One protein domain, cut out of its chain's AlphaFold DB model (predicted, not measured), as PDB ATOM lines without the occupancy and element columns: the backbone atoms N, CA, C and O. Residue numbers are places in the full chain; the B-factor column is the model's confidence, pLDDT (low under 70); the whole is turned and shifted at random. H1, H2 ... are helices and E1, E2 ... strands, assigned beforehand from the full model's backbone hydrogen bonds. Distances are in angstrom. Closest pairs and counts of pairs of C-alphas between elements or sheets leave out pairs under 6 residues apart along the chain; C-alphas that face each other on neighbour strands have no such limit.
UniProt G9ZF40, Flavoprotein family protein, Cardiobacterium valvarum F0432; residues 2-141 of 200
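AT A GLANCE: This is residues 2 to 141 of the 200 residues of the protein "Flavoprotein family protein" of Cardiobacterium valvarum F0432 (UniProt G9ZF40). Look for two lobes along one long axis: a small, strongly twisted barrel of seven strands with H1 capping one end, and, off its other end, a lobe of four helices, H2 to H5. The strands make a ring, with E6 running on into E7 to join the sheet's two edges, and H5 leads from the helices back into E6. The printed part has 140 residues, with five named helices and seven named strands in the order E1 E2 E3 E4 H1 E5 H2 H3 H4 H5 E6 E7; its class is mixed, and the antiparallel sheet is ordered E6 E5 E2 E3 E4 E1 E7. The whole is compact, with a radius of gyration of the C-alphas of 15.6 A, and elongated, spanning 49 by 30 by 21 A.

HOW THE PARTS SIT: Begin at E1, residues 3 to 5, the antiparallel neighbour of E4, residues 39 to 41, and of E7, residues 130 to 133; N 3 and O 40, and N 4 and O 132, are each 2.9 A apart, within hydrogen-bond range. Next, E2, residues 16 to 22, and E3, residues 29 to 36, form a hairpin, with N 19 and O 31 at 2.9 A. E3 bends by 58 degrees at residue 32 and forms a second hairpin with E4, N 41 and O 34 at 2.7 A. E2 E3 E4 are a meander, each strand the antiparallel neighbour of the one before; with E1 they make a Greek key, its first strand also the neighbour of its fourth. The sheet curls round H1, residues 43 to 51, whose closest C-alpha pair with E3 is Ala 44 and Asp 31, 4.7 A. E5, residues 58 to 61, is the antiparallel neighbour of E2, N 61 and O 20 at 2.8 A, and of E6, residues 126 to 128, N 128 and O 58 at 2.8 A. Among the helices, H2, residues 70 to 77, touches H5, residues 113 to 124, at a steep tilt of 42 degrees, opposite ways, closest at C-alphas 71 and 116, 6.0 A. H3, residues 83 to 87, touches H4, residues 93 to 101, closest at C-alphas 84 and 100, 5.0 A. H4 and H5 are close but not clearly touching, with C-alphas 99 and 123 at 7.7 A. H5 is on the sheet, over none of its strands. Every O i to N i+4 pair is within hydrogen-bond range in H2, H3, H4 and H5, and 3 of 5 in H1.

IN THESE COORDINATES: Find C-alpha 3, where E1 begins, at (64.765, 94.730, 90.747). E2 is 17.5 A long and E3 19.3 A; H1 is 13.4 A, H4 12.1 A. H5, 16.7 A, begins at C-alpha 113, (86.894, 88.759, 64.520), and E7 ends at C-alpha 133, (62.206, 93.066, 93.834).

THE WHOLE: The C-alphas of Arg 76 and Asn 137 are the two farthest apart, 50.4 A. The printed part has no cut; the link from H4 to H5 is long, with 11 residues. Mean pLDDT of the printed part is 94.7, with residue 141 under 70.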
ATOM      1  N   PRO A   2      61.936  98.614  91.506       91.25
ATOM      2  CA  PRO A   2      63.343  98.237  91.399       91.25
ATOM      3  C   PRO A   2      63.523  96.719  91.535       91.25
ATOM      4  O   PRO A   2      62.819  96.070  92.320       91.25
ATOM      5  N   LEU A   3      64.468  96.161  90.779       93.75
ATOM      6  CA  LEU A   3      64.765  94.730  90.747       93.75
ATOM      7  C   LEU A   3      66.079  94.448  91.472       93.75
ATOM      8  O   LEU A   3      67.061  95.174  91.311       93.75
ATOM      9  N   THR A   4      66.113  93.375  92.258       93.81
ATOM     10  CA  THR A   4      67.326  92.956  92.966       93.81
ATOM     11  C   THR A   4      68.103  91.931  92.150       93.81
ATOM     12  O   THR A   4      67.522  91.103  91.441       93.81
ATOM     13  N   LEU A   5      69.428  91.973  92.264       93.75
ATOM     14  CA  LEU A   5      70.340  91.030  91.617       93.75
ATOM     15  C   LEU A   5      71.002  90.139  92.669       93.75
ATOM     16  O   LEU A   5      71.179  90.555  93.812       93.75
ATOM     17  N   ALA A   6      71.375  88.914  92.297       88.81
ATOM     18  CA  ALA A   6      72.142  88.036  93.188       88.81
ATOM     19  C   ALA A   6      73.550  88.596  93.457       88.81
ATOM     20  O   ALA A   6      74.028  88.557  94.588       88.81
ATOM     21  N   THR A   7      74.164  89.187  92.427       90.50
ATOM     22  CA  THR A   7      75.481  89.829  92.502       90.50
ATOM     23  C   THR A   7      75.391  91.238  91.906       90.50
ATOM     24  O   THR A   7      75.611  91.408  90.705       90.50
ATOM     25  N   PRO A   8      75.010  92.256  92.700       91.81
ATOM     26  CA  PRO A   8      74.944  93.634  92.225       91.81
ATOM     27  C   PRO A   8      76.342  94.182  91.892       91.81
ATOM     28  O   PRO A   8      77.286  93.945  92.653       91.81
ATOM     29  N   PRO A   9      76.506  94.954  90.803       90.62
ATOM     30  CA  PRO A   9      77.783  95.575  90.472       90.62
ATOM     31  C   PRO A   9      78.031  96.795  91.376       90.62
ATOM     32  O   PRO A   9      77.705  97.929  91.030       90.62
ATOM     33  N   VAL A  10      78.623  96.561  92.553       88.88
ATOM     34  CA  VAL A  10      78.834  97.583  93.603       88.88
ATOM     35  C   VAL A  10      79.593  98.817  93.092       88.88
ATOM     36  O   VAL A  10      79.299  99.934  93.508       88.88
ATOM     37  N   GLY A  11      80.525  98.640  92.150       92.94
ATOM     38  CA  GLY A  11      81.289  99.738  91.545       92.94
ATOM     39  C   GLY A  11      80.490 100.649  90.605       92.94
ATOM     40  O   GLY A  11      81.024 101.663  90.165       92.94
ATOM     41  N   LEU A  12      79.238 100.303  90.287       97.19
ATOM     42  CA  LEU A  12      78.384 101.070  89.376       97.19
ATOM     43  C   LEU A  12      77.261 101.828  90.085       97.19
ATOM     44  O   LEU A  12      76.505 102.530  89.424       97.19
ATOM     45  N   VAL A  13      77.122 101.697  91.406       97.06
ATOM     46  CA  VAL A  13      75.989 102.281  92.136       97.06
ATOM     47  C   VAL A  13      75.873 103.788  91.891       97.06
ATOM     48  O   VAL A  13      76.842 104.530  92.031       97.06
ATOM     49  N   GLY A  14      74.663 104.232  91.547       95.81
ATOM     50  CA  GLY A  14      74.349 105.628  91.242       95.81
ATOM     51  C   GLY A  14      74.627 106.032  89.793       95.81
ATOM     52  O   GLY A  14      74.257 107.133  89.397       95.81
ATOM     53  N   ILE A  15      75.243 105.160  88.992       97.94
ATOM     54  CA  ILE A  15      75.470 105.407  87.568       97.94
ATOM     55  C   ILE A  15      74.235 104.976  86.786       97.94
ATOM     56  O   ILE A  15      73.614 103.953  87.089       97.94
ATOM     57  N   SER A  16      73.896 105.766  85.773       97.81
ATOM     58  CA  SER A  16      72.792 105.493  84.868       97.81
ATOM     59  C   SER A  16      73.228 105.628  83.415       97.81
ATOM     60  O   SER A  16      74.138 106.404  83.110       97.81
ATOM     61  N   HIS A  17      72.607 104.837  82.545       98.19
ATOM     62  CA  HIS A  17      72.737 104.944  81.098       98.19
ATOM     63  C   HIS A  17      71.537 104.323  80.391       98.19
ATOM     64  O   HIS A  17      70.875 103.430  80.932       98.19
ATOM     65  N   GLU A  18      71.312 104.761  79.159       98.19
ATOM     66  CA  GLU A  18      70.221 104.264  78.334       98.19
ATOM     67  C   GLU A  18      70.474 102.815  77.894       98.19
ATOM     68  O   GLU A  18      71.572 102.441  77.472       98.19
ATOM     69  N   VAL A  19      69.431 101.994  77.982       98.56
ATOM     70  CA  VAL A  19      69.423 100.607  77.514       98.56
ATOM     71  C   VAL A  19      68.122 100.310  76.781       98.56
ATOM     72  O   VAL A  19      67.105 100.960  77.014       98.56
ATOM     73  N   SER A  20      68.120  99.257  75.963       98.50
ATOM     74  CA  SER A  20      66.870  98.574  75.611       98.50
ATOM     75  C   SER A  20      66.711  97.330  76.483       98.50
ATOM     76  O   SER A  20      67.639  96.530  76.592       98.50
ATOM     77  N   ILE A  21      65.547  97.151  77.103       98.12
ATOM     78  CA  ILE A  21      65.258  96.060  78.038       98.12
ATOM     79  C   ILE A  21      63.989  95.306  77.638       98.12
ATOM     80  O   ILE A  21      62.998  95.904  77.214       98.12
ATOM     81  N   THR A  22      64.008  93.982  77.774       97.50
ATOM     82  CA  THR A  22      62.852  93.125  77.483       97.50
ATOM     83  C   THR A  22      62.810  91.889  78.385       97.50
ATOM     84  O   THR A  22      63.800  91.521  79.017       97.50
ATOM     85  N   THR A  23      61.651  91.243  78.458       96.31
ATOM     86  CA  THR A  23      61.431  89.943  79.102       96.31
ATOM     87  C   THR A  23      60.432  89.131  78.276       96.31
ATOM     88  O   THR A  23      59.797  89.650  77.356       96.31
ATOM     89  N   ALA A  24      60.301  87.841  78.573       92.88
ATOM     90  CA  ALA A  24      59.417  86.944  77.841       92.88
ATOM     91  C   ALA A  24      57.963  87.460  77.833       92.88
ATOM     92  O   ALA A  24      57.365  87.676  78.885       92.88
ATOM     93  N   GLY A  25      57.395  87.632  76.635       89.56
ATOM     94  CA  GLY A  25      56.009  88.074  76.445       89.56
ATOM     95  C   GLY A  25      55.760  89.575  76.645       89.56
ATOM     96  O   GLY A  25      54.603  89.988  76.629       89.56
ATOM     97  N   ALA A  26      56.808  90.385  76.817       92.31
ATOM     98  CA  ALA A  26      56.703  91.829  77.014       92.31
ATOM     99  C   ALA A  26      57.176  92.627  75.782       92.31
ATOM    100  O   ALA A  26      58.012  92.140  75.014       92.31
ATOM    101  N   PRO A  27      56.687  93.868  75.589       94.31
ATOM    102  CA  PRO A  27      57.322  94.806  74.668       94.31
ATOM    103  C   PRO A  27      58.739  95.168  75.144       94.31
ATOM    104  O   PRO A  27      59.096  94.991  76.309       94.31
ATOM    105  N   THR A  28      59.550  95.697  74.227       96.88
ATOM    106  CA  THR A  28      60.863  96.260  74.570       96.88
ATOM    107  C   THR A  28      60.698  97.708  75.010       96.88
ATOM    108  O   THR A  28      60.044  98.486  74.318       96.88
ATOM    109  N   PHE A  29      61.321  98.073  76.128       96.44
ATOM    110  CA  PHE A  29      61.401  99.454  76.600       96.44
ATOM    111  C   PHE A  29      62.805  99.991  76.376       96.44
ATOM    112  O   PHE A  29      63.777  99.270  76.592       96.44
ATOM    113  N   ARG A  30      62.905 101.250  75.955       97.56
ATOM    114  CA  ARG A  30      64.172 101.956  75.784       97.56
ATOM    115  C   ARG A  30      64.155 103.197  76.654       97.56
ATOM    116  O   ARG A  30      63.329 104.073  76.422       97.56
ATOM    117  N   ASP A  31      65.002 103.203  77.673       97.19
ATOM    118  CA  ASP A  31      65.091 104.277  78.660       97.19
ATOM    119  C   ASP A  31      66.329 104.056  79.549       97.19
ATOM    120  O   ASP A  31      67.074 103.081  79.379       97.19
ATOM    121  N   ASP A  32      66.524 104.920  80.536       97.19
ATOM    122  CA  ASP A  32      67.620 104.828  81.488       97.19
ATOM    123  C   ASP A  32      67.472 103.639  82.453       97.19
ATOM    124  O   ASP A  32      66.447 103.427  83.117       97.19
ATOM    125  N   LEU A  33      68.557 102.873  82.580       98.06
ATOM    126  CA  LEU A  33      68.801 101.946  83.680       98.06
ATOM    127  C   LEU A  33      69.663 102.645  84.728       98.06
ATOM    128  O   LEU A  33      70.626 103.326  84.393       98.06
ATOM    129  N   LEU A  34      69.347 102.445  86.005       97.75
ATOM    130  CA  LEU A  34      70.107 102.948  87.150       97.75
ATOM    131  C   LEU A  34      70.630 101.777  87.983       97.75
ATOM    132  O   LEU A  34      69.852 100.930  88.421       97.75
ATOM    133  N   TYR A  35      71.926 101.745  88.271       97.69
ATOM    134  CA  TYR A  35      72.502 100.754  89.182       97.69
ATOM    135  C   TYR A  35      72.293 101.164  90.647       97.69
ATOM    136  O   TYR A  35      72.566 102.300  91.039       97.69
ATOM    137  N   THR A  36      71.843 100.228  91.486       95.69
ATOM    138  CA  THR A  36      71.572 100.450  92.916       95.69
ATOM    139  C   THR A  36      72.393  99.506  93.790       95.69
ATOM    140  O   THR A  36      72.933  98.508  93.319       95.69
ATOM    141  N   HIS A  37      72.453  99.773  95.099       93.25
ATOM    142  CA  HIS A  37      73.169  98.909  96.049       93.25
ATOM    143  C   HIS A  37      72.696  97.448  96.040       93.25
ATOM    144  O   HIS A  37      73.470  96.556  96.377       93.25
ATOM    145  N   ARG A  38      71.430  97.195  95.681       92.75
ATOM    146  CA  ARG A  38      70.818  95.856  95.706       92.75
ATOM    147  C   ARG A  38      70.544  95.280  94.318       92.75
ATOM    148  O   ARG A  38      70.151  94.119  94.216       92.75
ATOM    149  N   GLY A  39      70.730  96.056  93.253       95.00
ATOM    150  CA  GLY A  39      70.442  95.621  91.893       95.00
ATOM    151  C   GLY A  39      70.313  96.783  90.919       95.00
ATOM    152  O   GLY A  39      71.275  97.517  90.702       95.00
ATOM    153  N   ILE A  40      69.141  96.912  90.300       96.81
ATOM    154  CA  ILE A  40      68.877  97.865  89.219       96.81
ATOM    155  C   ILE A  40      67.506  98.542  89.372       96.81
ATOM    156  O   ILE A  40      66.558  97.994  89.940       96.81
ATOM    157  N   SER A  41      67.409  99.759  88.861       95.56
ATOM    158  CA  SER A  41      66.233 100.626  88.848       95.56
ATOM    159  C   SER A  41      66.289 101.520  87.599       95.56
ATOM    160  O   SER A  41      66.897 101.136  86.602       95.56
ATOM    161  N   GLY A  42      65.671 102.697  87.643       94.75
ATOM    162  CA  GLY A  42      65.531 103.594  86.501       94.75
ATOM    163  C   GLY A  42      64.292 103.261  85.664       94.75
ATOM    164  O   GLY A  42      63.748 102.155  85.790       94.75
ATOM    165  N   PRO A  43      63.809 104.206  84.843       94.19
ATOM    166  CA  PRO A  43      62.561 104.051  84.104       94.19
ATOM    167  C   PRO A  43      62.487 102.757  83.285       94.19
ATOM    168  O   PRO A  43      61.469 102.070  83.352       94.19
ATOM    169  N   ALA A  44      63.571 102.338  82.620       96.12
ATOM    170  CA  ALA A  44      63.588 101.102  81.832       96.12
ATOM    171  C   ALA A  44      63.251  99.874  82.694       96.12
ATOM    172  O   ALA A  44      62.393  99.054  82.353       96.12
ATOM    173  N   VAL A  45      63.899  99.768  83.856       95.75
ATOM    174  CA  VAL A  45      63.707  98.656  84.797       95.75
ATOM    175  C   VAL A  45      62.331  98.719  85.446       95.75
ATOM    176  O   VAL A  45      61.662  97.699  85.615       95.75
ATOM    177  N   LEU A  46      61.896  99.915  85.827       92.69
ATOM    178  CA  LEU A  46      60.611 100.100  86.470       92.69
ATOM    179  C   LEU A  46      59.456  99.754  85.505       92.69
ATOM    180  O   LEU A  46      58.525  99.079  85.945       92.69
ATOM    181  N   GLN A  47      59.552 100.098  84.214       92.31
ATOM    182  CA  GLN A  47      58.585  99.688  83.185       92.31
ATOM    183  C   GLN A  47      58.597  98.170  82.981       92.31
ATOM    184  O   GLN A  47      57.561  97.528  83.118       92.31
ATOM    185  N   ILE A  48      59.757  97.551  82.721       95.06
ATOM    186  CA  ILE A  48      59.790  96.105  82.435       95.06
ATOM    187  C   ILE A  48      59.360  95.257  83.639       95.06
ATOM    188  O   ILE A  48      58.841  94.152  83.478       95.06
ATOM    189  N   SER A  49      59.546  95.768  84.861       92.12
ATOM    190  CA  SER A  49      59.182  95.049  86.082       92.12
ATOM    191  C   SER A  49      57.681  94.772  86.212       92.12
ATOM    192  O   SER A  49      57.333  93.801  86.875       92.12
ATOM    193  N   SER A  50      56.807  95.568  85.581       89.19
ATOM    194  CA  SER A  50      55.355  95.332  85.603       89.19
ATOM    195  C   SER A  50      54.934  94.159  84.711       89.19
ATOM    196  O   SER A  50      53.904  93.538  84.958       89.19
ATOM    197  N   TYR A  51      55.752  93.812  83.712       90.81
ATOM    198  CA  TYR A  51      55.516  92.689  82.800       90.81
ATOM    199  C   TYR A  51      56.228  91.405  83.232       90.81
ATOM    200  O   TYR A  51      55.882  90.308  82.793       90.81
ATOM    201  N   ARG A  52      57.263  91.529  84.065       90.00
ATOM    202  CA  ARG A  52      58.128  90.409  84.422       90.00
ATOM    203  C   ARG A  52      57.398  89.397  85.306       90.00
ATOM    204  O   ARG A  52      57.027  89.690  86.441       90.00
ATOM    205  N   GLN A  53      57.329  88.153  84.841       87.88
ATOM    206  CA  GLN A  53      56.891  87.028  85.668       87.88
ATOM    207  C   GLN A  53      57.990  86.583  86.639       87.88
ATOM    208  O   GLN A  53      59.190  86.737  86.377       87.88
ATOM    209  N   LYS A  54      57.588  85.993  87.767       85.06
ATOM    210  CA  LYS A  54      58.529  85.421  88.734       85.06
ATOM    211  C   LYS A  54      59.471  84.428  88.033       85.06
ATOM    212  O   LYS A  54      59.057  83.713  87.130       85.06
ATOM    213  N   ASP A  55      60.744  84.447  88.421       84.00
ATOM    214  CA  ASP A  55      61.799  83.556  87.908       84.00
ATOM    215  C   ASP A  55      62.122  83.662  86.400       84.00
ATOM    216  O   ASP A  55      62.914  82.880  85.881       84.00
ATOM    217  N   THR A  56      61.613  84.681  85.694       90.81
ATOM    218  CA  THR A  56      62.037  84.984  84.311       90.81
ATOM    219  C   THR A  56      63.239  85.937  84.288       90.81
ATOM    220  O   THR A  56      63.312  86.849  85.120       90.81
ATOM    221  N   PRO A  57      64.223  85.762  83.390       94.44
ATOM    222  CA  PRO A  57      65.300  86.733  83.244       94.44
ATOM    223  C   PRO A  57      64.811  87.982  82.506       94.44
ATOM    224  O   PRO A  57      63.779  87.964  81.839       94.44
ATOM    225  N   ILE A  58      65.587  89.055  82.593       96.31
ATOM    226  CA  ILE A  58      65.485  90.185  81.663       96.31
ATOM    227  C   ILE A  58      66.644  90.106  80.670       96.31
ATOM    228  O   ILE A  58      67.722  89.616  81.012       96.31
ATOM    229  N   LEU A  59      66.433  90.591  79.453       97.62
ATOM    230  CA  LEU A  59      67.492  90.807  78.476       97.62
ATOM    231  C   LEU A  59      67.769  92.300  78.401       97.62
ATOM    232  O   LEU A  59      66.836  93.094  78.260       97.62
ATOM    233  N   ILE A  60      69.043  92.664  78.492       98.25
ATOM    234  CA  ILE A  60      69.509  94.043  78.418       98.25
ATOM    235  C   ILE A  60      70.402  94.192  77.190       98.25
ATOM    236  O   ILE A  60      71.379  93.463  77.021       98.25
ATOM    237  N   ASN A  61      70.067  95.165  76.351       98.50
ATOM    238  CA  ASN A  61      70.929  95.675  75.303       98.50
ATOM    239  C   ASN A  61      71.558  96.981  75.786       98.50
ATOM    240  O   ASN A  61      70.881  98.008  75.872       98.50
ATOM    241  N   HIS A  62      72.853  96.938  76.097       98.44
ATOM    242  CA  HIS A  62      73.597  98.108  76.560       98.44
ATOM    243  C   HIS A  62      73.999  99.072  75.440       98.44
ATOM    244  O   HIS A  62      74.458 100.170  75.729       98.44
ATOM    245  N   LEU A  63      73.882  98.664  74.175       98.12
ATOM    246  CA  LEU A  63      74.347  99.417  73.010       98.12
ATOM    247  C   LEU A  63      73.281  99.370  71.897       98.12
ATOM    248  O   LEU A  63      73.552  98.830  70.816       98.12
ATOM    249  N   PRO A  64      72.059  99.882  72.152       96.44
ATOM    250  CA  PRO A  64      70.918  99.699  71.256       96.44
ATOM    251  C   PRO A  64      71.076 100.399  69.901       96.44
ATOM    252  O   PRO A  64      70.487  99.946  68.923       96.44
ATOM    253  N   ASP A  65      71.892 101.452  69.823       96.94
ATOM    254  CA  ASP A  65      72.132 102.203  68.582       96.94
ATOM    255  C   ASP A  65      73.283 101.664  67.736       96.94
ATOM    256  O   ASP A  65      73.502 102.123  66.612       96.94
ATOM    257  N   LEU A  66      74.064 100.725  68.271       97.88
ATOM    258  CA  LEU A  66      75.261 100.261  67.588       97.88
ATOM    259  C   LEU A  66      74.963  99.064  66.686       97.88
ATOM    260  O   LEU A  66      74.264  98.132  67.093       97.88
ATOM    261  N   PRO A  67      75.546  99.027  65.476       97.81
ATOM    262  CA  PRO A  67      75.443  97.855  64.625       97.81
ATOM    263  C   PRO A  67      76.245  96.687  65.215       97.81
ATOM    264  O   PRO A  67      77.254  96.874  65.901       97.81
ATOM    265  N   ALA A  68      75.827  95.460  64.896       96.12
ATOM    266  CA  ALA A  68      76.442  94.232  65.411       96.12
ATOM    267  C   ALA A  68      77.933  94.066  65.034       96.12
ATOM    268  O   ALA A  68      78.658  93.297  65.663       96.12
ATOM    269  N   ASP A  69      78.415  94.775  64.012       97.38
ATOM    270  CA  ASP A  69      79.805  94.754  63.553       97.38
ATOM    271  C   ASP A  69      80.647  95.939  64.066       97.38
ATOM    272  O   ASP A  69      81.818  96.067  63.693       97.38
ATOM    273  N   TYR A  70      80.102  96.779  64.958       98.50
ATOM    274  CA  TYR A  70      80.763  97.986  65.466       98.50
ATOM    275  C   TYR A  70      82.191  97.727  65.972       98.50
ATOM    276  O   TYR A  70      83.127  98.438  65.596       98.50
ATOM    277  N   LEU A  71      82.395  96.681  66.781       98.44
ATOM    278  CA  LEU A  71      83.718  96.356  67.327       98.44
ATOM    279  C   LEU A  71      84.727  95.944  66.243       98.44
ATOM    280  O   LEU A  71      85.911  96.257  66.369       98.44
ATOM    281  N   LEU A  72      84.284  95.312  65.150       98.31
ATOM    282  CA  LEU A  72      85.155  94.984  64.017       98.31
ATOM    283  C   LEU A  72      85.562  96.251  63.266       98.31
ATOM    284  O   LEU A  72      86.732  96.417  62.914       98.31
ATOM    285  N   THR A  73      84.619  97.170  63.066       98.19
ATOM    286  CA  THR A  73      84.896  98.483  62.476       98.19
ATOM    287  C   THR A  73      85.894  99.265  63.332       98.19
ATOM    288  O   THR A  73      86.873  99.799  62.804       98.19
ATOM    289  N   ARG A  74      85.739  99.254  64.665       98.06
ATOM    290  CA  ARG A  74      86.710  99.864  65.588       98.06
ATOM    291  C   ARG A  74      88.074  99.185  65.541       98.06
ATOM    292  O   ARG A  74      89.070  99.898  65.516       98.06
ATOM    293  N   LYS A  75      88.138  97.852  65.460       98.25
ATOM    294  CA  LYS A  75      89.403  97.110  65.331       98.25
ATOM    295  C   LYS A  75      90.172  97.507  64.070       98.25
ATOM    296  O   LYS A  75      91.386  97.655  64.129       98.25
ATOM    297  N   ARG A  76      89.482  97.692  62.939       98.00
ATOM    298  CA  ARG A  76      90.108  98.112  61.671       98.00
ATOM    299  C   ARG A  76      90.666  99.533  61.743       98.00
ATOM    300  O   ARG A  76      91.742  99.782  61.214       98.00
ATOM    301  N   ALA A  77      89.940 100.446  62.388       97.81
ATOM    302  CA  ALA A  77      90.333 101.849  62.488       97.81
ATOM    303  C   ALA A  77      91.384 102.116  63.583       97.81
ATOM    304  O   ALA A  77      92.283 102.933  63.394       97.81
ATOM    305  N   HIS A  78      91.270 101.441  64.730       97.62
ATOM    306  CA  HIS A  78      92.092 101.670  65.922       97.62
ATOM    307  C   HIS A  78      92.461 100.341  66.611       97.62
ATOM    308  O   HIS A  78      91.981 100.058  67.714       97.62
ATOM    309  N   PRO A  79      93.298  99.499  65.981       96.88
ATOM    310  CA  PRO A  79      93.633  98.161  66.485       96.88
ATOM    311  C   PRO A  79      94.281  98.157  67.879       96.88
ATOM    312  O   PRO A  79      94.107  97.197  68.626       96.88
ATOM    313  N   GLN A  80      95.005  99.222  68.225       97.75
ATOM    314  CA  GLN A  80      95.713  99.426  69.492       97.75
ATOM    315  C   GLN A  80      94.832  99.964  70.627       97.75
ATOM    316  O   GLN A  80      95.305 100.141  71.743       97.75
ATOM    317  N   HIS A  81      93.573 100.315  70.354       98.19
ATOM    318  CA  HIS A  81      92.652 100.675  71.429       98.19
ATOM    319  C   HIS A  81      92.192  99.411  72.145       98.19
ATOM    320  O   HIS A  81      91.961  98.392  71.498       98.19
ATOM    321  N   ASN A  82      92.000  99.490  73.459       98.44
ATOM    322  CA  ASN A  82      91.380  98.408  74.213       98.44
ATOM    323  C   ASN A  82      89.851  98.431  74.121       98.44
ATOM    324  O   ASN A  82      89.237  99.427  73.715       98.44
ATOM    325  N   LEU A  83      89.235  97.305  74.486       98.62
ATOM    326  CA  LEU A  83      87.784  97.135  74.459       98.62
ATOM    327  C   LEU A  83      87.071  98.225  75.274       98.62
ATOM    328  O   LEU A  83      86.150  98.854  74.754       98.62
ATOM    329  N   ALA A  84      87.535  98.524  76.492       98.44
ATOM    330  CA  ALA A  84      86.963  99.587  77.316       98.44
ATOM    331  C   ALA A  84      86.969 100.942  76.597       98.44
ATOM    332  O   ALA A  84      85.958 101.638  76.580       98.44
ATOM    333  N   HIS A  85      88.069 101.315  75.935       98.31
ATOM    334  CA  HIS A  85      88.139 102.548  75.151       98.31
ATOM    335  C   HIS A  85      87.075 102.566  74.046       98.31
ATOM    336  O   HIS A  85      86.416 103.584  73.851       98.31
ATOM    337  N   ALA A  86      86.871 101.455  73.335       98.12
ATOM    338  CA  ALA A  86      85.848 101.372  72.293       98.12
ATOM    339  C   ALA A  86      84.417 101.546  72.835       98.12
ATOM    340  O   ALA A  86      83.588 102.141  72.143       98.12
ATOM    341  N   LEU A  87      84.153 101.059  74.054       98.44
ATOM    342  CA  LEU A  87      82.856 101.146  74.733       98.44
ATOM    343  C   LEU A  87      82.602 102.512  75.389       98.44
ATOM    344  O   LEU A  87      81.483 103.010  75.336       98.44
ATOM    345  N   ARG A  88      83.633 103.165  75.942       98.06
ATOM    346  CA  ARG A  88      83.554 104.499  76.582       98.06
ATOM    347  C   ARG A  88      83.058 105.612  75.656       98.06
ATOM    348  O   ARG A  88      82.697 106.679  76.132       98.06
ATOM    349  N   LEU A  89      83.069 105.382  74.344       97.31
ATOM    350  CA  LEU A  89      82.488 106.307  73.368       97.31
ATOM    351  C   LEU A  89      80.956 106.356  73.427       97.31
ATOM    352  O   LEU A  89      80.377 107.313  72.930       97.31
ATOM    353  N   HIS A  90      80.330 105.339  74.022       97.88
ATOM    354  CA  HIS A  90      78.875 105.149  74.038       97.88
ATOM    355  C   HIS A  90      78.312 104.944  75.442       97.88
ATOM    356  O   HIS A  90      77.103 104.966  75.628       97.88
ATOM    357  N   LEU A  91      79.177 104.723  76.433       98.19
ATOM    358  CA  LEU A  91      78.792 104.366  77.793       98.19
ATOM    359  C   LEU A  91      79.555 105.205  78.822       98.19
ATOM    360  O   LEU A  91      80.719 105.554  78.586       98.19
ATOM    361  N   PRO A  92      78.966 105.452  80.008       98.25
ATOM    362  CA  PRO A  92      79.702 106.004  81.135       98.25
ATOM    363  C   PRO A  92      80.960 105.186  81.426       98.25
ATOM    364  O   PRO A  92      80.944 103.955  81.365       98.25
ATOM    365  N   LYS A  93      82.048 105.872  81.796       97.75
ATOM    366  CA  LYS A  93      83.377 105.265  81.960       97.75
ATOM    367  C   LYS A  93      83.354 103.974  82.783       97.75
ATOM    368  O   LYS A  93      83.879 102.966  82.331       97.75
ATOM    369  N   ALA A  94      82.740 104.003  83.963       97.94
ATOM    370  CA  ALA A  94      82.721 102.845  84.851       97.94
ATOM    371  C   ALA A  94      81.910 101.670  84.279       97.94
ATOM    372  O   ALA A  94      82.309 100.524  84.452       97.94
ATOM    373  N   VAL A  95      80.814 101.944  83.560       98.25
ATOM    374  CA  VAL A  95      79.995 100.909  82.905       98.25
ATOM    375  C   VAL A  95      80.778 100.265  81.764       98.25
ATOM    376  O   VAL A  95      80.848  99.043  81.684       98.25
ATOM    377  N   ALA A  96      81.416 101.078  80.917       98.31
ATOM    378  CA  ALA A  96      82.277 100.589  79.844       98.31
ATOM    379  C   ALA A  96      83.417  99.709  80.375       98.31
ATOM    380  O   ALA A  96      83.690  98.658  79.799       98.31
ATOM    381  N   ASP A  97      84.053 100.127  81.469       97.88
ATOM    382  CA  ASP A  97      85.146  99.388  82.104       97.88
ATOM    383  C   ASP A  97      84.644  98.055  82.668       97.88
ATOM    384  O   ASP A  97      85.173  97.006  82.314       97.88
ATOM    385  N   TYR A  98      83.552  98.078  83.436       97.62
ATOM    386  CA  TYR A  98      82.926  96.878  83.994       97.62
ATOM    387  C   TYR A  98      82.542  95.853  82.916       97.62
ATOM    388  O   TYR A  98      82.847  94.665  83.044       97.62
ATOM    389  N   LEU A  99      81.895  96.305  81.837       97.69
ATOM    390  CA  LEU A  99      81.487  95.431  80.738       97.69
ATOM    391  C   LEU A  99      82.696  94.907  79.952       97.69
ATOM    392  O   LEU A  99      82.727  93.735  79.586       97.69
ATOM    393  N   ALA A 100      83.713  95.737  79.710       98.19
ATOM    394  CA  ALA A 100      84.921  95.307  79.012       98.19
ATOM    395  C   ALA A 100      85.736  94.288  79.822       98.19
ATOM    396  O   ALA A 100      86.262  93.330  79.245       98.19
ATOM    397  N   ASP A 101      85.834  94.474  81.140       97.31
ATOM    398  CA  ASP A 101      86.594  93.602  82.038       97.31
ATOM    399  C   ASP A 101      85.989  92.193  82.100       97.31
ATOM    400  O   ASP A 101      86.731  91.208  82.095       97.31
ATOM    401  N   ALA A 102      84.658  92.066  82.009       95.94
ATOM    402  CA  ALA A 102      83.976  90.772  81.868       95.94
ATOM    403  C   ALA A 102      84.399  89.989  80.603       95.94
ATOM    404  O   ALA A 102      84.246  88.769  80.539       95.94
ATOM    405  N   HIS A 103      84.979  90.678  79.615       97.56
ATOM    406  CA  HIS A 103      85.498  90.116  78.367       97.56
ATOM    407  C   HIS A 103      87.034  90.242  78.241       97.56
ATOM    408  O   HIS A 103      87.600  90.109  77.149       97.56
ATOM    409  N   GLY A 104      87.725  90.496  79.359       97.25
ATOM    410  CA  GLY A 104      89.185  90.521  79.484       97.25
ATOM    411  C   GLY A 104      89.880  91.825  79.078       97.25
ATOM    412  O   GLY A 104      91.091  91.912  79.243       97.25
ATOM    413  N   ASN A 105      89.148  92.812  78.550       97.88
ATOM    414  CA  ASN A 105      89.618  94.174  78.259       97.88
ATOM    415  C   ASN A 105      91.021  94.303  77.617       97.88
ATOM    416  O   ASN A 105      91.883  95.049  78.083       97.88
ATOM    417  N   ARG A 106      91.266  93.569  76.530       97.88
ATOM    418  CA  ARG A 106      92.531  93.631  75.775       97.88
ATOM    419  C   ARG A 106      92.452  94.648  74.639       97.88
ATOM    420  O   ARG A 106      91.372  95.149  74.312       97.88
ATOM    421  N   ASP A 107      93.587  94.903  73.999       98.50
ATOM    422  CA  ASP A 107      93.636  95.638  72.735       98.50
ATOM    423  C   ASP A 107      92.829  94.909  71.656       98.50
ATOM    424  O   ASP A 107      92.834  93.677  71.571       98.50
ATOM    425  N   LEU A 108      92.115  95.661  70.819       98.38
ATOM    426  CA  LEU A 108      91.186  95.110  69.831       98.38
ATOM    427  C   LEU A 108      91.880  94.158  68.849       98.38
ATOM    428  O   LEU A 108      91.281  93.166  68.427       98.38
ATOM    429  N   HIS A 109      93.148  94.406  68.511       97.88
ATOM    430  CA  HIS A 109      93.926  93.520  67.644       97.88
ATOM    431  C   HIS A 109      94.177  92.129  68.246       97.88
ATOM    432  O   HIS A 109      94.434  91.185  67.500       97.88
ATOM    433  N   ALA A 110      94.107  91.987  69.573       98.12
ATOM    434  CA  ALA A 110      94.322  90.721  70.269       98.12
ATOM    435  C   ALA A 110      93.083  89.807  70.247       98.12
ATOM    436  O   ALA A 110      93.176  88.631  70.605       98.12
ATOM    437  N   TYR A 111      91.923  90.320  69.826       98.44
ATOM    438  CA  TYR A 111      90.716  89.523  69.633       98.44
ATOM    439  C   TYR A 111      90.613  89.019  68.194       98.44
ATOM    440  O   TYR A 111      90.893  89.741  67.231       98.44
ATOM    441  N   SER A 112      90.138  87.784  68.028       98.44
ATOM    442  CA  SER A 112      89.675  87.319  66.721       98.44
ATOM    443  C   SER A 112      88.397  88.062  66.321       98.44
ATOM    444  O   SER A 112      87.647  88.552  67.166       98.44
ATOM    445  N   ASP A 113      88.121  88.133  65.021       98.44
ATOM    446  CA  ASP A 113      86.894  88.759  64.520       98.44
ATOM    447  C   ASP A 113      85.638  88.022  65.005       98.44
ATOM    448  O   ASP A 113      84.609  88.649  65.231       98.44
ATOM    449  N   ALA A 114      85.717  86.698  65.183       98.44
ATOM    450  CA  ALA A 114      84.646  85.908  65.791       98.44
ATOM    451  C   ALA A 114      84.407  86.335  67.247       98.44
ATOM    452  O   ALA A 114      83.288  86.697  67.591       98.44
ATOM    453  N   ALA A 115      85.471  86.436  68.053       98.44
ATOM    454  CA  ALA A 115      85.359  86.855  69.448       98.44
ATOM    455  C   ALA A 115      84.752  88.260  69.593       98.44
ATOM    456  O   ALA A 115      83.962  88.490  70.499       98.44
ATOM    457  N   LEU A 116      85.075  89.203  68.700       98.69
ATOM    458  CA  LEU A 116      84.461  90.536  68.734       98.69
ATOM    459  C   LEU A 116      82.967  90.520  68.387       98.69
ATOM    460  O   LEU A 116      82.219  91.303  68.969       98.69
ATOM    461  N   ARG A 117      82.522  89.642  67.476       98.50
ATOM    462  CA  ARG A 117      81.084  89.455  67.210       98.50
ATOM    463  C   ARG A 117      80.378  88.873  68.428       98.50
ATOM    464  O   ARG A 117      79.321  89.372  68.795       98.50
ATOM    465  N   ASP A 118      80.988  87.884  69.076       98.50
ATOM    466  CA  ASP A 118      80.424  87.250  70.272       98.50
ATOM    467  C   ASP A 118      80.321  88.244  71.436       98.50
ATOM    468  O   ASP A 118      79.293  88.305  72.107       98.50
ATOM    469  N   ILE A 119      81.348  89.079  71.638       98.62
ATOM    470  CA  ILE A 119      81.329  90.156  72.639       98.62
ATOM    471  C   ILE A 119      80.222  91.158  72.316       98.62
ATOM    472  O   ILE A 119      79.426  91.481  73.194       98.62
ATOM    473  N   MET A 120      80.125  91.632  71.069       98.44
ATOM    474  CA  MET A 120      79.069  92.575  70.691       98.44
ATOM    475  C   MET A 120      77.679  91.974  70.930       98.44
ATOM    476  O   MET A 120      76.818  92.621  71.522       98.44
ATOM    477  N   HIS A 121      77.481  90.711  70.545       98.38
ATOM    478  CA  HIS A 121      76.234  89.997  70.788       98.38
ATOM    479  C   HIS A 121      75.921  89.894  72.286       98.38
ATOM    480  O   HIS A 121      74.789  90.161  72.682       98.38
ATOM    481  N   ALA A 122      76.905  89.551  73.123       98.31
ATOM    482  CA  ALA A 122      76.738  89.456  74.573       98.31
ATOM    483  C   ALA A 122      76.364  90.803  75.215       98.31
ATOM    484  O   ALA A 122      75.500  90.834  76.086       98.31
ATOM    485  N   LEU A 123      76.952  91.911  74.752       98.31
ATOM    486  CA  LEU A 123      76.633  93.266  75.224       98.31
ATOM    487  C   LEU A 123      75.224  93.727  74.813       98.31
ATOM    488  O   LEU A 123      74.608  94.537  75.508       98.31
ATOM    489  N   GLN A 124      74.717  93.228  73.682       98.25
ATOM    490  CA  GLN A 124      73.389  93.567  73.162       98.25
ATOM    491  C   GLN A 124      72.277  92.614  73.626       98.25
ATOM    492  O   GLN A 124      71.102  92.948  73.511       98.25
ATOM    493  N   HIS A 125      72.630  91.441  74.151       97.31
ATOM    494  CA  HIS A 125      71.685  90.403  74.569       97.31
ATOM    495  C   HIS A 125      72.059  89.849  75.945       97.31
ATOM    496  O   HIS A 125      72.045  88.636  76.169       97.31
ATOM    497  N   GLN A 126      72.430  90.731  76.875       97.31
ATOM    498  CA  GLN A 126      72.838  90.306  78.203       97.31
ATOM    499  C   GLN A 126      71.629  89.787  78.980       97.31
ATOM    500  O   GLN A 126      70.759  90.551  79.399       97.31
ATOM    501  N   THR A 127      71.602  88.482  79.227       96.25
ATOM    502  CA  THR A 127      70.612  87.853  80.100       96.25
ATOM    503  C   THR A 127      70.975  88.106  81.560       96.25
ATOM    504  O   THR A 127      72.031  87.682  82.029       96.25
ATOM    505  N   VAL A 128      70.083  88.758  82.304       94.81
ATOM    506  CA  VAL A 128      70.264  89.054  83.729       94.81
ATOM    507  C   VAL A 128      69.224  88.304  84.554       94.81
ATOM    508  O   VAL A 128      68.014  88.487  84.402       94.81
ATOM    509  N   ALA A 129      69.717  87.459  85.459       93.06
ATOM    510  CA  ALA A 129      68.897  86.774  86.445       93.06
ATOM    511  C   ALA A 129      68.520  87.737  87.579       93.06
ATOM    512  O   ALA A 129      69.376  88.366  88.202       93.06
ATOM    513  N   ILE A 130      67.223  87.822  87.855       94.44
ATOM    514  CA  ILE A 130      66.662  88.692  88.887       94.44
ATOM    515  C   ILE A 130      66.376  87.856  90.131       94.44
ATOM    516  O   ILE A 130      65.629  86.879  90.059       94.44
ATOM    517  N   SER A 131      66.949  88.248  91.271       91.06
ATOM    518  CA  SER A 131      66.772  87.546  92.550       91.06
ATOM    519  C   SER A 131      65.461  87.908  93.254       91.06
ATOM    520  O   SER A 131      65.004  87.172  94.124       91.06
ATOM    521  N   GLY A 132      64.846  89.030  92.878       89.06
ATOM    522  CA  GLY A 132      63.623  89.534  93.494       89.06
ATOM    523  C   GLY A 132      63.322  90.982  93.109       89.06
ATOM    524  O   GLY A 132      63.840  91.510  92.123       89.06
ATOM    525  N   SER A 133      62.470  91.628  93.898       85.62
ATOM    526  CA  SER A 133      62.206  93.066  93.834       85.62
ATOM    527  C   SER A 133      62.393  93.680  95.216       85.62
ATOM    528  O   SER A 133      62.367  92.984  96.231       85.62
ATOM    529  N   GLU A 134      62.558  94.999  95.281       83.12
ATOM    530  CA  GLU A 134      62.718  95.694  96.566       83.12
ATOM    531  C   GLU A 134      61.435  95.759  97.425       83.12
ATOM    532  O   GLU A 134      61.449  96.343  98.511       83.12
ATOM    533  N   GLY A 135      60.348  95.121  96.980       78.81
ATOM    534  CA  GLY A 135      59.075  95.048  97.695       78.81
ATOM    535  C   GLY A 135      58.253  96.339  97.625       78.81
ATOM    536  O   GLY A 135      58.720  97.377  97.154       78.81
ATOM    537  N   MET A 136      56.991  96.260  98.063       73.50
ATOM    538  CA  MET A 136      55.998  97.327  97.850       73.50
ATOM    539  C   MET A 136      56.394  98.664  98.498       73.50
ATOM    540  O   MET A 136      56.074  99.721  97.975       73.50
ATOM    541  N   ASN A 137      57.205  98.633  99.560       72.81
ATOM    542  CA  ASN A 137      57.741  99.834 100.216       72.81
ATOM    543  C   ASN A 137      58.616 100.710  99.296       72.81
ATOM    544  O   ASN A 137      58.926 101.848  99.642       72.81
ATOM    545  N   LYS A 138      59.077 100.161  98.169       73.06
ATOM    546  CA  LYS A 138      59.863 100.848  97.136       73.06
ATOM    547  C   LYS A 138      59.183 100.783  95.762       73.06
ATOM    548  O   LYS A 138      59.817 101.090  94.754       73.06
ATOM    549  N   ALA A 139      57.927 100.339  95.700       71.69
ATOM    550  CA  ALA A 139      57.128 100.422  94.488       71.69
ATOM    551  C   ALA A 139      56.658 101.862  94.270       71.69
ATOM    552  O   ALA A 139      56.317 102.549  95.225       71.69
ATOM    553  N   GLU A 140      56.624 102.298  93.013       71.69
ATOM    554  CA  GLU A 140      56.004 103.578  92.643       71.69
ATOM    555  C   GLU A 140      54.502 103.443  92.385       71.69
ATOM    556  O   GLU A 140      53.780 104.426  92.484       71.69
ATOM    557  N   VAL A 141      54.042 102.237  92.035       66.12
ATOM    558  CA  VAL A 141      52.641 101.931  91.743       66.12
ATOM    559  C   VAL A 141      52.343 100.473  92.084       66.12
ATOM    560  O   VAL A 141      53.226  99.610  91.970       66.12
TER     561      VAL A 141